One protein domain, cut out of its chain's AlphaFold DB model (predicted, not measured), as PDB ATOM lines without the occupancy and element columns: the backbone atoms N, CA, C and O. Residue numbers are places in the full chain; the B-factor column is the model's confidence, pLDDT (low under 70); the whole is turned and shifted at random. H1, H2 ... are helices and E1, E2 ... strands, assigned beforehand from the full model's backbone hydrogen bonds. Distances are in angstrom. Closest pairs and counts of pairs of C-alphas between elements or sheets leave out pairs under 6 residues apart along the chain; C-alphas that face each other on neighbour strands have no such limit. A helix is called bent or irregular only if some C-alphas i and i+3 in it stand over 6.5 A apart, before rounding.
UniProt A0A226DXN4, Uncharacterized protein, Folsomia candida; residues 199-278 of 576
ATOM      1  N   PHE A 199      34.305  17.332  32.696       97.56
ATOM      2  CA  PHE A 199      33.913  18.212  33.789       97.56
ATOM      3  C   PHE A 199      32.601  17.710  34.381       97.56
ATOM      4  O   PHE A 199      31.690  17.318  33.646       97.56
ATOM      5  N   SER A 200      32.502  17.692  35.707       97.62
ATOM      6  CA  SER A 200      31.310  17.202  36.415       97.62
ATOM      7  C   SER A 200      30.079  18.087  36.208       97.62
ATOM      8  O   SER A 200      28.955  17.583  36.261       97.62
ATOM      9  N   GLU A 201      30.271  19.371  35.901       96.31
ATOM     10  CA  GLU A 201      29.201  20.337  35.664       96.31
ATOM     11  C   GLU A 201      29.216  20.867  34.221       96.31
ATOM     12  O   GLU A 201      30.079  20.531  33.403       96.31
ATOM     13  N   ALA A 202      28.193  21.646  33.868       95.19
ATOM     14  CA  ALA A 202      28.105  22.310  32.571       95.19
ATOM     15  C   ALA A 202      29.154  23.430  32.444       95.19
ATOM     16  O   ALA A 202      29.795  23.809  33.413       95.19
ATOM     17  N   ASN A 203      29.314  23.983  31.242       93.06
ATOM     18  CA  ASN A 203      30.158  25.149  30.953       93.06
ATOM     19  C   ASN A 203      31.632  25.011  31.383       93.06
ATOM     20  O   ASN A 203      32.287  26.018  31.644       93.06
ATOM     21  N   LEU A 204      32.167  23.785  31.389       94.75
ATOM     22  CA  LEU A 204      33.542  23.467  31.793       94.75
ATOM     23  C   LEU A 204      33.821  23.772  33.280       94.75
ATOM     24  O   LEU A 204      34.920  24.206  33.637       94.75
ATOM     25  N   GLU A 205      32.820  23.538  34.135       92.88
ATOM     26  CA  GLU A 205      32.844  23.796  35.582       92.88
ATOM     27  C   GLU A 205      32.883  22.513  36.430       92.88
ATOM     28  O   GLU A 205      32.695  21.392  35.951       92.88
ATOM     29  N   GLY A 206      33.111  22.684  37.733       93.44
ATOM     30  CA  GLY A 206      33.187  21.588  38.693       93.44
ATOM     31  C   GLY A 206      34.525  20.843  38.664       93.44
ATOM     32  O   GLY A 206      35.522  21.294  38.095       93.44
ATOM     33  N   THR A 207      34.565  19.684  39.321       95.62
ATOM     34  CA  THR A 207      35.739  18.801  39.285       95.62
ATOM     35  C   THR A 207      35.951  18.255  37.879       95.62
ATOM     36  O   THR A 207      34.985  17.916  37.186       95.62
ATOM     37  N   SER A 208      37.213  18.152  37.470       96.25
ATOM     38  CA  SER A 208      37.597  17.654  36.155       96.25
ATOM     39  C   SER A 208      38.583  16.497  36.240       96.25
ATOM     40  O   SER A 208      39.287  16.315  37.236       96.25
ATOM     41  N   PHE A 209      38.616  15.697  35.181       96.25
ATOM     42  CA  PHE A 209      39.647  14.694  34.945       96.25
ATOM     43  C   PHE A 209      39.961  14.643  33.452       96.25
ATOM     44  O   PHE A 209      39.116  14.971  32.614       96.25
ATOM     45  N   SER A 210      41.182  14.240  33.120       95.75
ATOM     46  CA  SER A 210      41.650  14.186  31.740       95.75
ATOM     47  C   SER A 210      42.205  12.816  31.396       95.75
ATOM     48  O   SER A 210      42.703  12.106  32.266       95.75
ATOM     49  N   VAL A 211      42.128  12.474  30.116       96.25
ATOM     50  CA  VAL A 211      42.553  11.187  29.562       96.25
ATOM     51  C   VAL A 211      43.441  11.463  28.356       96.25
ATOM     52  O   VAL A 211      43.083  12.289  27.513       96.25
ATOM     53  N   THR A 212      44.591  10.797  28.285       95.56
ATOM     54  CA  THR A 212      45.506  10.827  27.128       95.56
ATOM     55  C   THR A 212      45.536   9.448  26.453       95.56
ATOM     56  O   THR A 212      45.113   8.474  27.082       95.56
ATOM     57  N   PRO A 213      46.030   9.320  25.205       93.44
ATOM     58  CA  PRO A 213      46.107   8.029  24.516       93.44
ATOM     59  C   PRO A 213      46.850   6.952  25.313       93.44
ATOM     60  O   PRO A 213      46.418   5.803  25.349       93.44
ATOM     61  N   ASP A 214      47.915   7.344  26.015       92.19
ATOM     62  CA  ASP A 214      48.763   6.430  26.788       92.19
ATOM     63  C   ASP A 214      48.181   6.058  28.161       92.19
ATOM     64  O   ASP A 214      48.662   5.130  28.814       92.19
ATOM     65  N   THR A 215      47.170   6.791  28.637       91.50
ATOM     66  CA  THR A 215      46.589   6.607  29.974       91.50
ATOM     67  C   THR A 215      45.068   6.481  29.888       91.50
ATOM     68  O   THR A 215      44.350   7.439  30.183       91.50
ATOM     69  N   PRO A 216      44.540   5.310  29.469       87.50
ATOM     70  CA  PRO A 216      43.101   5.099  29.401       87.50
ATOM     71  C   PRO A 216      42.476   5.228  30.792       87.50
ATOM     72  O   PRO A 216      43.060   4.837  31.806       87.50
ATOM     73  N   PHE A 217      41.267   5.772  30.835       94.12
ATOM     74  CA  PHE A 217      40.533   5.953  32.080       94.12
ATOM     75  C   PHE A 217      39.725   4.696  32.380       94.12
ATOM     76  O   PHE A 217      39.027   4.202  31.497       94.12
ATOM     77  N   ASN A 218      39.809   4.193  33.611       94.75
ATOM     78  CA  ASN A 218      39.030   3.056  34.097       94.75
ATOM     79  C   ASN A 218      38.800   3.207  35.609       94.75
ATOM     80  O   ASN A 218      39.582   2.719  36.424       94.75
ATOM     81  N   GLU A 219      37.762   3.949  35.980       94.31
ATOM     82  CA  GLU A 219      37.384   4.217  37.369       94.31
ATOM     83  C   GLU A 219      35.865   4.059  37.566       94.31
ATOM     84  O   GLU A 219      35.117   3.705  36.653       94.31
ATOM     85  N   GLU A 220      35.383   4.315  38.783       94.44
ATOM     86  CA  GLU A 220      33.947   4.370  39.060       94.44
ATOM     87  C   GLU A 220      33.263   5.436  38.192       94.44
ATOM     88  O   GLU A 220      33.762   6.557  38.062       94.44
ATOM     89  N   ALA A 221      32.107   5.089  37.618       95.38
ATOM     90  CA  ALA A 221      31.353   5.965  36.733       95.38
ATOM     91  C   ALA A 221      30.986   7.286  37.417       95.38
ATOM     92  O   ALA A 221      30.330   7.306  38.460       95.38
ATOM     93  N   ARG A 222      31.343   8.407  36.791       96.19
ATOM     94  CA  ARG A 222      30.996   9.752  37.266       96.19
ATOM     95  C   ARG A 222      30.111  10.451  36.256       96.19
ATOM     96  O   ARG A 222      30.256  10.263  35.049       96.19
ATOM     97  N   ARG A 223      29.192  11.277  36.754       97.06
ATOM     98  CA  ARG A 223      28.413  12.172  35.899       97.06
ATOM     99  C   ARG A 223      29.333  13.249  35.334       97.06
ATOM    100  O   ARG A 223      30.107  13.851  36.073       97.06
ATOM    101  N   VAL A 224      29.204  13.493  34.041       98.12
ATOM    102  CA  VAL A 224      29.907  14.539  33.309       98.12
ATOM    103  C   VAL A 224      28.868  15.490  32.726       98.12
ATOM    104  O   VAL A 224      27.979  15.073  31.978       98.12
ATOM    105  N   GLY A 225      29.013  16.767  33.070       97.94
ATOM    106  CA  GLY A 225      28.184  17.871  32.607       97.94
ATOM    107  C   GLY A 225      28.752  18.618  31.398       97.94
ATOM    108  O   GLY A 225      28.011  19.319  30.715       97.94
ATOM    109  N   SER A 226      30.047  18.484  31.096       97.62
ATOM    110  CA  SER A 226      30.668  19.048  29.891       97.62
ATOM    111  C   SER A 226      32.024  18.406  29.587       97.62
ATOM    112  O   SER A 226      32.613  17.736  30.434       97.62
ATOM    113  N   TYR A 227      32.520  18.570  28.360       97.25
ATOM    114  CA  TYR A 227      33.844  18.082  27.968       97.25
ATOM    115  C   TYR A 227      34.466  18.925  26.853       97.25
ATOM    116  O   TYR A 227      33.761  19.608  26.101       97.25
ATOM    117  N   PHE A 228      35.789  18.832  26.711       95.62
ATOM    118  CA  PHE A 228      36.490  19.276  25.508       95.62
ATOM    119  C   PHE A 228      37.684  18.378  25.166       95.62
ATOM    120  O   PHE A 228      38.258  17.738  26.047       95.62
ATOM    121  N   PHE A 229      38.086  18.378  23.896       95.25
ATOM    122  CA  PHE A 229      39.343  17.792  23.424       95.25
ATOM    123  C   PHE A 229      39.888  18.529  22.195       95.25
ATOM    124  O   PHE A 229      39.190  19.327  21.562       95.25
ATOM    125  N   THR A 230      41.162  18.296  21.901       91.06
ATOM    126  CA  THR A 230      41.962  18.937  20.846       91.06
ATOM    127  C   THR A 230      42.182  18.020  19.645       91.06
ATOM    128  O   THR A 230      42.287  16.800  19.784       91.06
ATOM    129  N   GLY A 231      42.303  18.637  18.468       89.12
ATOM    130  CA  GLY A 231      42.732  17.975  17.237       89.12
ATOM    131  C   GLY A 231      41.684  17.051  16.602       89.12
ATOM    132  O   GLY A 231      40.589  16.872  17.146       89.12
ATOM    133  N   PRO A 232      42.006  16.464  15.436       90.62
ATOM    134  CA  PRO A 232      41.136  15.545  14.696       90.62
ATOM    135  C   PRO A 232      41.106  14.141  15.330       90.62
ATOM    136  O   PRO A 232      41.202  13.128  14.641       90.62
ATOM    137  N   THR A 233      40.998  14.080  16.658       92.94
ATOM    138  CA  THR A 233      40.985  12.839  17.440       92.94
ATOM    139  C   THR A 233      39.560  12.334  17.650       92.94
ATOM    140  O   THR A 233      38.576  13.056  17.466       92.94
ATOM    141  N   SER A 234      39.438  11.067  18.033       95.44
ATOM    142  CA  SER A 234      38.168  10.493  18.475       95.44
ATOM    143  C   SER A 234      38.357   9.795  19.816       95.44
ATOM    144  O   SER A 234      39.444   9.315  20.123       95.44
ATOM    145  N   TRP A 235      37.310   9.776  20.635       96.88
ATOM    146  CA  TRP A 235      37.355   9.229  21.989       96.88
ATOM    147  C   TRP A 235      36.132   8.367  22.243       96.88
ATOM    148  O   TRP A 235      35.003   8.828  22.095       96.88
ATOM    149  N   GLN A 236      36.330   7.124  22.662       96.19
ATOM    150  CA  GLN A 236      35.227   6.266  23.071       96.19
ATOM    151  C   GLN A 236      35.060   6.332  24.586       96.19
ATOM    152  O   GLN A 236      36.038   6.178  25.314       96.19
ATOM    153  N   TYR A 237      33.829   6.510  25.068       96.56
ATOM    154  CA  TYR A 237      33.521   6.416  26.496       96.56
ATOM    155  C   TYR A 237      32.426   5.392  26.799       96.56
ATOM    156  O   TYR A 237      31.567   5.082  25.963       96.56
ATOM    157  N   LYS A 238      32.461   4.892  28.035       96.12
ATOM    158  CA  LYS A 238      31.483   3.980  28.634       96.12
ATOM    159  C   LYS A 238      31.288   4.297  30.118       96.12
ATOM    160  O   LYS A 238      32.128   4.952  30.734       96.12
ATOM    161  N   SER A 239      30.219   3.777  30.717       95.62
ATOM    162  CA  SER A 239      30.027   3.817  32.175       95.62
ATOM    163  C   SER A 239      30.983   2.879  32.923       95.62
ATOM    164  O   SER A 239      31.312   3.144  34.069       95.62
ATOM    165  N   SER A 240      31.460   1.810  32.288       95.19
ATOM    166  CA  SER A 240      32.539   0.945  32.777       95.19
ATOM    167  C   SER A 240      33.177   0.202  31.602       95.19
ATOM    168  O   SER A 240      32.586   0.121  30.525       95.19
ATOM    169  N   GLU A 241      34.371  -0.360  31.786       92.56
ATOM    170  CA  GLU A 241      35.059  -1.132  30.739       92.56
ATOM    171  C   GLU A 241      34.206  -2.305  30.224       92.56
ATOM    172  O   GLU A 241      34.062  -2.506  29.015       92.56
ATOM    173  N   ALA A 242      33.576  -3.019  31.163       92.19
ATOM    174  CA  ALA A 242      32.715  -4.171  30.912       92.19
ATOM    175  C   ALA A 242      31.305  -3.807  30.419       92.19
ATOM    176  O   ALA A 242      30.511  -4.709  30.164       92.19
ATOM    177  N   ALA A 243      30.959  -2.519  30.318       91.50
ATOM    178  CA  ALA A 243      29.655  -2.121  29.809       91.50
ATOM    179  C   ALA A 243      29.503  -2.528  28.334       91.50
ATOM    180  O   ALA A 243      30.386  -2.285  27.496       91.50
ATOM    181  N   ASP A 244      28.351  -3.128  28.032       87.56
ATOM    182  CA  ASP A 244      27.956  -3.467  26.673       87.56
ATOM    183  C   ASP A 244      27.679  -2.177  25.892       87.56
ATOM    184  O   ASP A 244      26.758  -1.416  26.198       87.56
ATOM    185  N   GLY A 245      28.492  -1.935  24.866       82.00
ATOM    186  CA  GLY A 245      28.416  -0.728  24.049       82.00
ATOM    187  C   GLY A 245      29.193   0.459  24.621       82.00
ATOM    188  O   GLY A 245      29.501   0.551  25.806       82.00
ATOM    189  N   GLY A 246      29.556   1.377  23.731       90.44
ATOM    190  CA  GLY A 246      30.221   2.628  24.068       90.44
ATOM    191  C   GLY A 246      29.826   3.707  23.080       90.44
ATOM    192  O   GLY A 246      29.446   3.406  21.948       90.44
ATOM    193  N   THR A 247      29.901   4.958  23.515       95.75
ATOM    194  CA  THR A 247      29.602   6.097  22.650       95.75
ATOM    195  C   THR A 247      30.902   6.708  22.170       95.75
ATOM    196  O   THR A 247      31.838   6.901  22.945       95.75
ATOM    197  N   CYS A 248      30.948   7.001  20.878       96.31
ATOM    198  CA  CYS A 248      32.071   7.674  20.264       96.31
ATOM    199  C   CYS A 248      31.876   9.195  20.285       96.31
ATOM    200  O   CYS A 248      30.824   9.698  19.890       96.31
ATOM    201  N   LEU A 249      32.908   9.913  20.711       96.69
ATOM    202  CA  LEU A 249      33.050  11.356  20.622       96.69
ATOM    203  C   LEU A 249      34.037  11.655  19.496       96.69
ATOM    204  O   LEU A 249      35.248  11.552  19.678       96.69
ATOM    205  N   ASN A 250      33.513  11.996  18.325       96.06
ATOM    206  CA  ASN A 250      34.325  12.410  17.185       96.06
ATOM    207  C   ASN A 250      34.600  13.908  17.234       96.06
ATOM    208  O   ASN A 250      33.772  14.676  17.740       96.06
ATOM    209  N   ALA A 251      35.740  14.320  16.679       93.50
ATOM    210  CA  ALA A 251      35.984  15.729  16.434       93.50
ATOM    211  C   ALA A 251      34.891  16.324  15.523       93.50
ATOM    212  O   ALA A 251      34.274  15.619  14.723       93.50
ATOM    213  N   THR A 252      34.627  17.624  15.653       90.81
ATOM    214  CA  THR A 252      33.701  18.309  14.736       90.81
ATOM    215  C   THR A 252      34.238  18.313  13.301       90.81
ATOM    216  O   THR A 252      35.452  18.280  13.086       90.81
ATOM    217  N   ASP A 253      33.344  18.411  12.314       87.75
ATOM    218  CA  ASP A 253      33.718  18.446  10.890       87.75
ATOM    219  C   ASP A 253      34.725  19.563  10.574       87.75
ATOM    220  O   ASP A 253      35.618  19.385   9.750       87.75
ATOM    221  N   GLU A 254      34.623  20.701  11.269       83.44
ATOM    222  CA  GLU A 254      35.551  21.828  11.137       83.44
ATOM    223  C   GLU A 254      36.980  21.436  11.544       83.44
ATOM    224  O   GLU A 254      37.944  21.726  10.835       83.44
ATOM    225  N   VAL A 255      37.117  20.713  12.658       88.00
ATOM    226  CA  VAL A 255      38.413  20.250  13.168       88.00
ATOM    227  C   VAL A 255      39.024  19.195  12.248       88.00
ATOM    228  O   VAL A 255      40.226  19.243  11.985       88.00
ATOM    229  N   TYR A 256      38.214  18.279  11.704       86.12
ATOM    230  CA  TYR A 256      38.680  17.322  10.694       86.12
ATOM    231  C   TYR A 256      39.117  18.012   9.402       86.12
ATOM    232  O   TYR A 256      40.166  17.679   8.856       86.12
ATOM    233  N   PHE A 257      38.342  18.988   8.929       82.69
ATOM    234  CA  PHE A 257      38.641  19.719   7.703       82.69
ATOM    235  C   PHE A 257      39.950  20.511   7.805       82.69
ATOM    236  O   PHE A 257      40.753  20.502   6.873       82.69
ATOM    237  N   TYR A 258      40.187  21.184   8.934       80.50
ATOM    238  CA  TYR A 258      41.403  21.972   9.129       80.50
ATOM    239  C   TYR A 258      42.601  21.150   9.623       80.50
ATOM    240  O   TYR A 258      43.740  21.592   9.453       80.50
ATOM    241  N   GLY A 259      42.369  19.973  10.210       84.19
ATOM    242  CA  GLY A 259      43.397  19.127  10.824       84.19
ATOM    243  C   GLY A 259      43.885  19.630  12.189       84.19
ATOM    244  O   GLY A 259      44.896  19.154  12.695       84.19
ATOM    245  N   TRP A 260      43.205  20.615  12.774       84.44
ATOM    246  CA  TRP A 260      43.495  21.209  14.082       84.44
ATOM    247  C   TRP A 260      42.237  21.923  14.602       84.44
ATOM    248  O   TRP A 260      41.290  22.155  13.851       84.44
ATOM    249  N   GLY A 261      42.206  22.258  15.893       87.38
ATOM    250  CA  GLY A 261      41.066  22.906  16.544       87.38
ATOM    251  C   GLY A 261      40.623  22.196  17.825       87.38
ATOM    252  O   GLY A 261      41.374  21.422  18.422       87.38
ATOM    253  N   HIS A 262      39.400  22.494  18.264       89.88
ATOM    254  CA  HIS A 262      38.814  21.928  19.476       89.88
ATOM    255  C   HIS A 262      37.396  21.437  19.237       89.88
ATOM    256  O   HIS A 262      36.611  22.078  18.542       89.88
ATOM    257  N   THR A 263      37.040  20.359  19.923       93.19
ATOM    258  CA  THR A 263      35.654  19.924  20.068       93.19
ATOM    259  C   THR A 263      35.230  20.171  21.502       93.19
ATOM    260  O   THR A 263      35.888  19.707  22.429       93.19
ATOM    261  N   VAL A 264      34.153  20.934  21.687       94.00
ATOM    262  CA  VAL A 264      33.650  21.347  23.001       94.00
ATOM    263  C   VAL A 264      32.158  21.060  23.068       94.00
ATOM    264  O   VAL A 264      31.413  21.468  22.177       94.00
ATOM    265  N   LEU A 265      31.710  20.425  24.149       95.56
ATOM    266  CA  LEU A 265      30.295  20.334  24.487       95.56
ATOM    267  C   LEU A 265      30.076  20.896  25.891       95.56
ATOM    268  O   LEU A 265      30.457  20.286  26.888       95.56
ATOM    269  N   LEU A 266      29.444  22.071  25.968       95.44
ATOM    270  CA  LEU A 266      29.231  22.798  27.227       95.44
ATOM    271  C   LEU A 266      28.098  22.224  28.083       95.44
ATOM    272  O   LEU A 266      27.982  22.573  29.252       95.44
ATOM    273  N   ARG A 267      27.238  21.384  27.508       96.69
ATOM    274  CA  ARG A 267      26.152  20.708  28.221       96.69
ATOM    275  C   ARG A 267      26.062  19.272  27.740       96.69
ATOM    276  O   ARG A 267      25.491  18.992  26.691       96.69
ATOM    277  N   ALA A 268      26.655  18.392  28.521       95.50
ATOM    278  CA  ALA A 268      26.524  16.954  28.451       95.50
ATOM    279  C   ALA A 268      25.689  16.474  29.648       95.50
ATOM    280  O   ALA A 268      25.591  17.151  30.669       95.50
ATOM    281  N   ASP A 269      25.084  15.302  29.519       95.31
ATOM    282  CA  ASP A 269      24.522  14.573  30.655       95.31
ATOM    283  C   ASP A 269      24.852  13.096  30.455       95.31
ATOM    284  O   ASP A 269      24.030  12.303  30.000       95.31
ATOM    285  N   ILE A 270      26.127  12.768  30.667       96.06
ATOM    286  CA  ILE A 270      26.684  11.439  30.392       96.06
ATOM    287  C   ILE A 270      27.318  10.860  31.657       96.06
ATOM    288  O   ILE A 270      27.731  11.597  32.553       96.06
ATOM    289  N   GLN A 271      27.405   9.533  31.736       96.50
ATOM    290  CA  GLN A 271      28.192   8.848  32.761       96.50
ATOM    291  C   GLN A 271      29.450   8.249  32.143       96.50
ATOM    292  O   GLN A 271      29.373   7.503  31.167       96.50
ATOM    293  N   VAL A 272      30.594   8.564  32.741       97.75
ATOM    294  CA  VAL A 272      31.913   8.150  32.268       97.75
ATOM    295  C   VAL A 272      32.635   7.428  33.397       97.75
ATOM    296  O   VAL A 272      32.949   8.030  34.420       97.75
ATOM    297  N   GLY A 273      32.874   6.133  33.214       97.19
ATOM    298  CA  GLY A 273      33.760   5.316  34.053       97.19
ATOM    299  C   GLY A 273      34.896   4.678  33.256       97.19
ATOM    300  O   GLY A 273      35.886   4.249  33.830       97.19
ATOM    301  N   TRP A 274      34.805   4.667  31.924       97.12
ATOM    302  CA  TRP A 274      35.879   4.205  31.055       97.12
ATOM    303  C   TRP A 274      36.010   5.089  29.819       97.12
ATOM    304  O   TRP A 274      34.993   5.489  29.247       97.12
ATOM    305  N   VAL A 275      37.243   5.401  29.417       97.19
ATOM    306  CA  VAL A 275      37.543   6.209  28.224       97.19
ATOM    307  C   VAL A 275      38.801   5.700  27.541       97.19
ATOM    308  O   VAL A 275      39.811   5.452  28.202       97.19
ATOM    309  N   ARG A 276      38.763   5.635  26.211       94.94
ATOM    310  CA  ARG A 276      39.904   5.276  25.373       94.94
ATOM    311  C   ARG A 276      40.016   6.189  24.155       94.94
ATOM    312  O   ARG A 276      39.005   6.677  23.645       94.94
ATOM    313  N   HIS A 277      41.250   6.408  23.711       95.31
ATOM    314  CA  HIS A 277      41.539   7.077  22.448       95.31
ATOM    315  C   HIS A 277      41.162   6.193  21.253       95.31
ATOM    316  O   HIS A 277      41.358   4.980  21.285       95.31
ATOM    317  N   GLU A 278      40.646   6.843  20.218       91.56
ATOM    318  CA  GLU A 278      40.103   6.292  18.983       91.56
ATOM    319  C   GLU A 278      38.835   5.446  19.125       91.56
ATOM    320  O   GLU A 278      38.711   4.518  19.924       91.56
TER     321      GLU A 278
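This is residues 199 to 278 of the 576 residues of an uncharacterized protein of Folsomia candida (UniProt A0A226DXN4). Picture a small, incompletely closed barrel of strands: the twisted sheet E2 E7 E4 E5 makes one wall, its strands E2 and E7 sharply bent, and the two-stranded ribbon E3 E6 stands across the core from E4. E1 runs along the remaining side, near E3, and the short helix H1 sits at one end of the longest axis. The 80 printed residues hold one named helix and seven named strands, in the order E1 E2 E3 E4 E5 H1 E6 E7; both sheets are antiparallel and the class is mostly strand. The whole is compact, with a radius of gyration of the C-alphas of 12.3 A and spans of 35 by 25 by 21 A.

Start with the largest sheet, at E7, residues 270 to 277, an inner strand that bends by 85 degrees at residue 273. Beside it find E2, residues 217 to 224, an edge strand that bends by 98 degrees at residue 220; they are antiparallel, with N 219 and O 273 at 2.9 A and N 224 and O 270 at 2.8 A. On the other side of E7 comes E4, residues 234 to 238, antiparallel, with N 236 and O 276 at 2.9 A. E4 forms a hairpin with the edge strand E5, residues 247 to 250, where N 249 and O 235 are 2.7 A apart. Outside this sheet, E3, residues 226 to 230, and E6, residues 262 to 265, are antiparallel neighbours, with N 263 and O 229 at 2.9 A. E2 and E3 meet only through their link, and E3 and E4 are apart. E1, residues 208 to 211, pairs with no named strand; it is near E3, and its closest C-alpha to E2 is that of Val 211, 6.1 A from that of Phe 217. H1, residues 253 to 258, is not on the larger sheet; its closest C-alpha to E6 is that of Val 255, 6.5 A from that of His 262. In H1 every O i to N i+4 pair is within hydrogen-bond range.

Find C-alpha 208 at (37.597, 17.654, 36.155), where E1 begins. E2 spans 13.7 A from first to last C-alpha, E3 14.5 A and E4 13.8 A. H1 begins at C-alpha 253, (33.718, 18.446, 10.890). E7 spans 17.4 A and ends at C-alpha 277, (41.539, 7.077, 22.448).

Look for the two C-alphas farthest apart at Glu 220 and Tyr 258, 35.5 A. The printed part has no cut and no long link. No printed residue is under 70 in pLDDT.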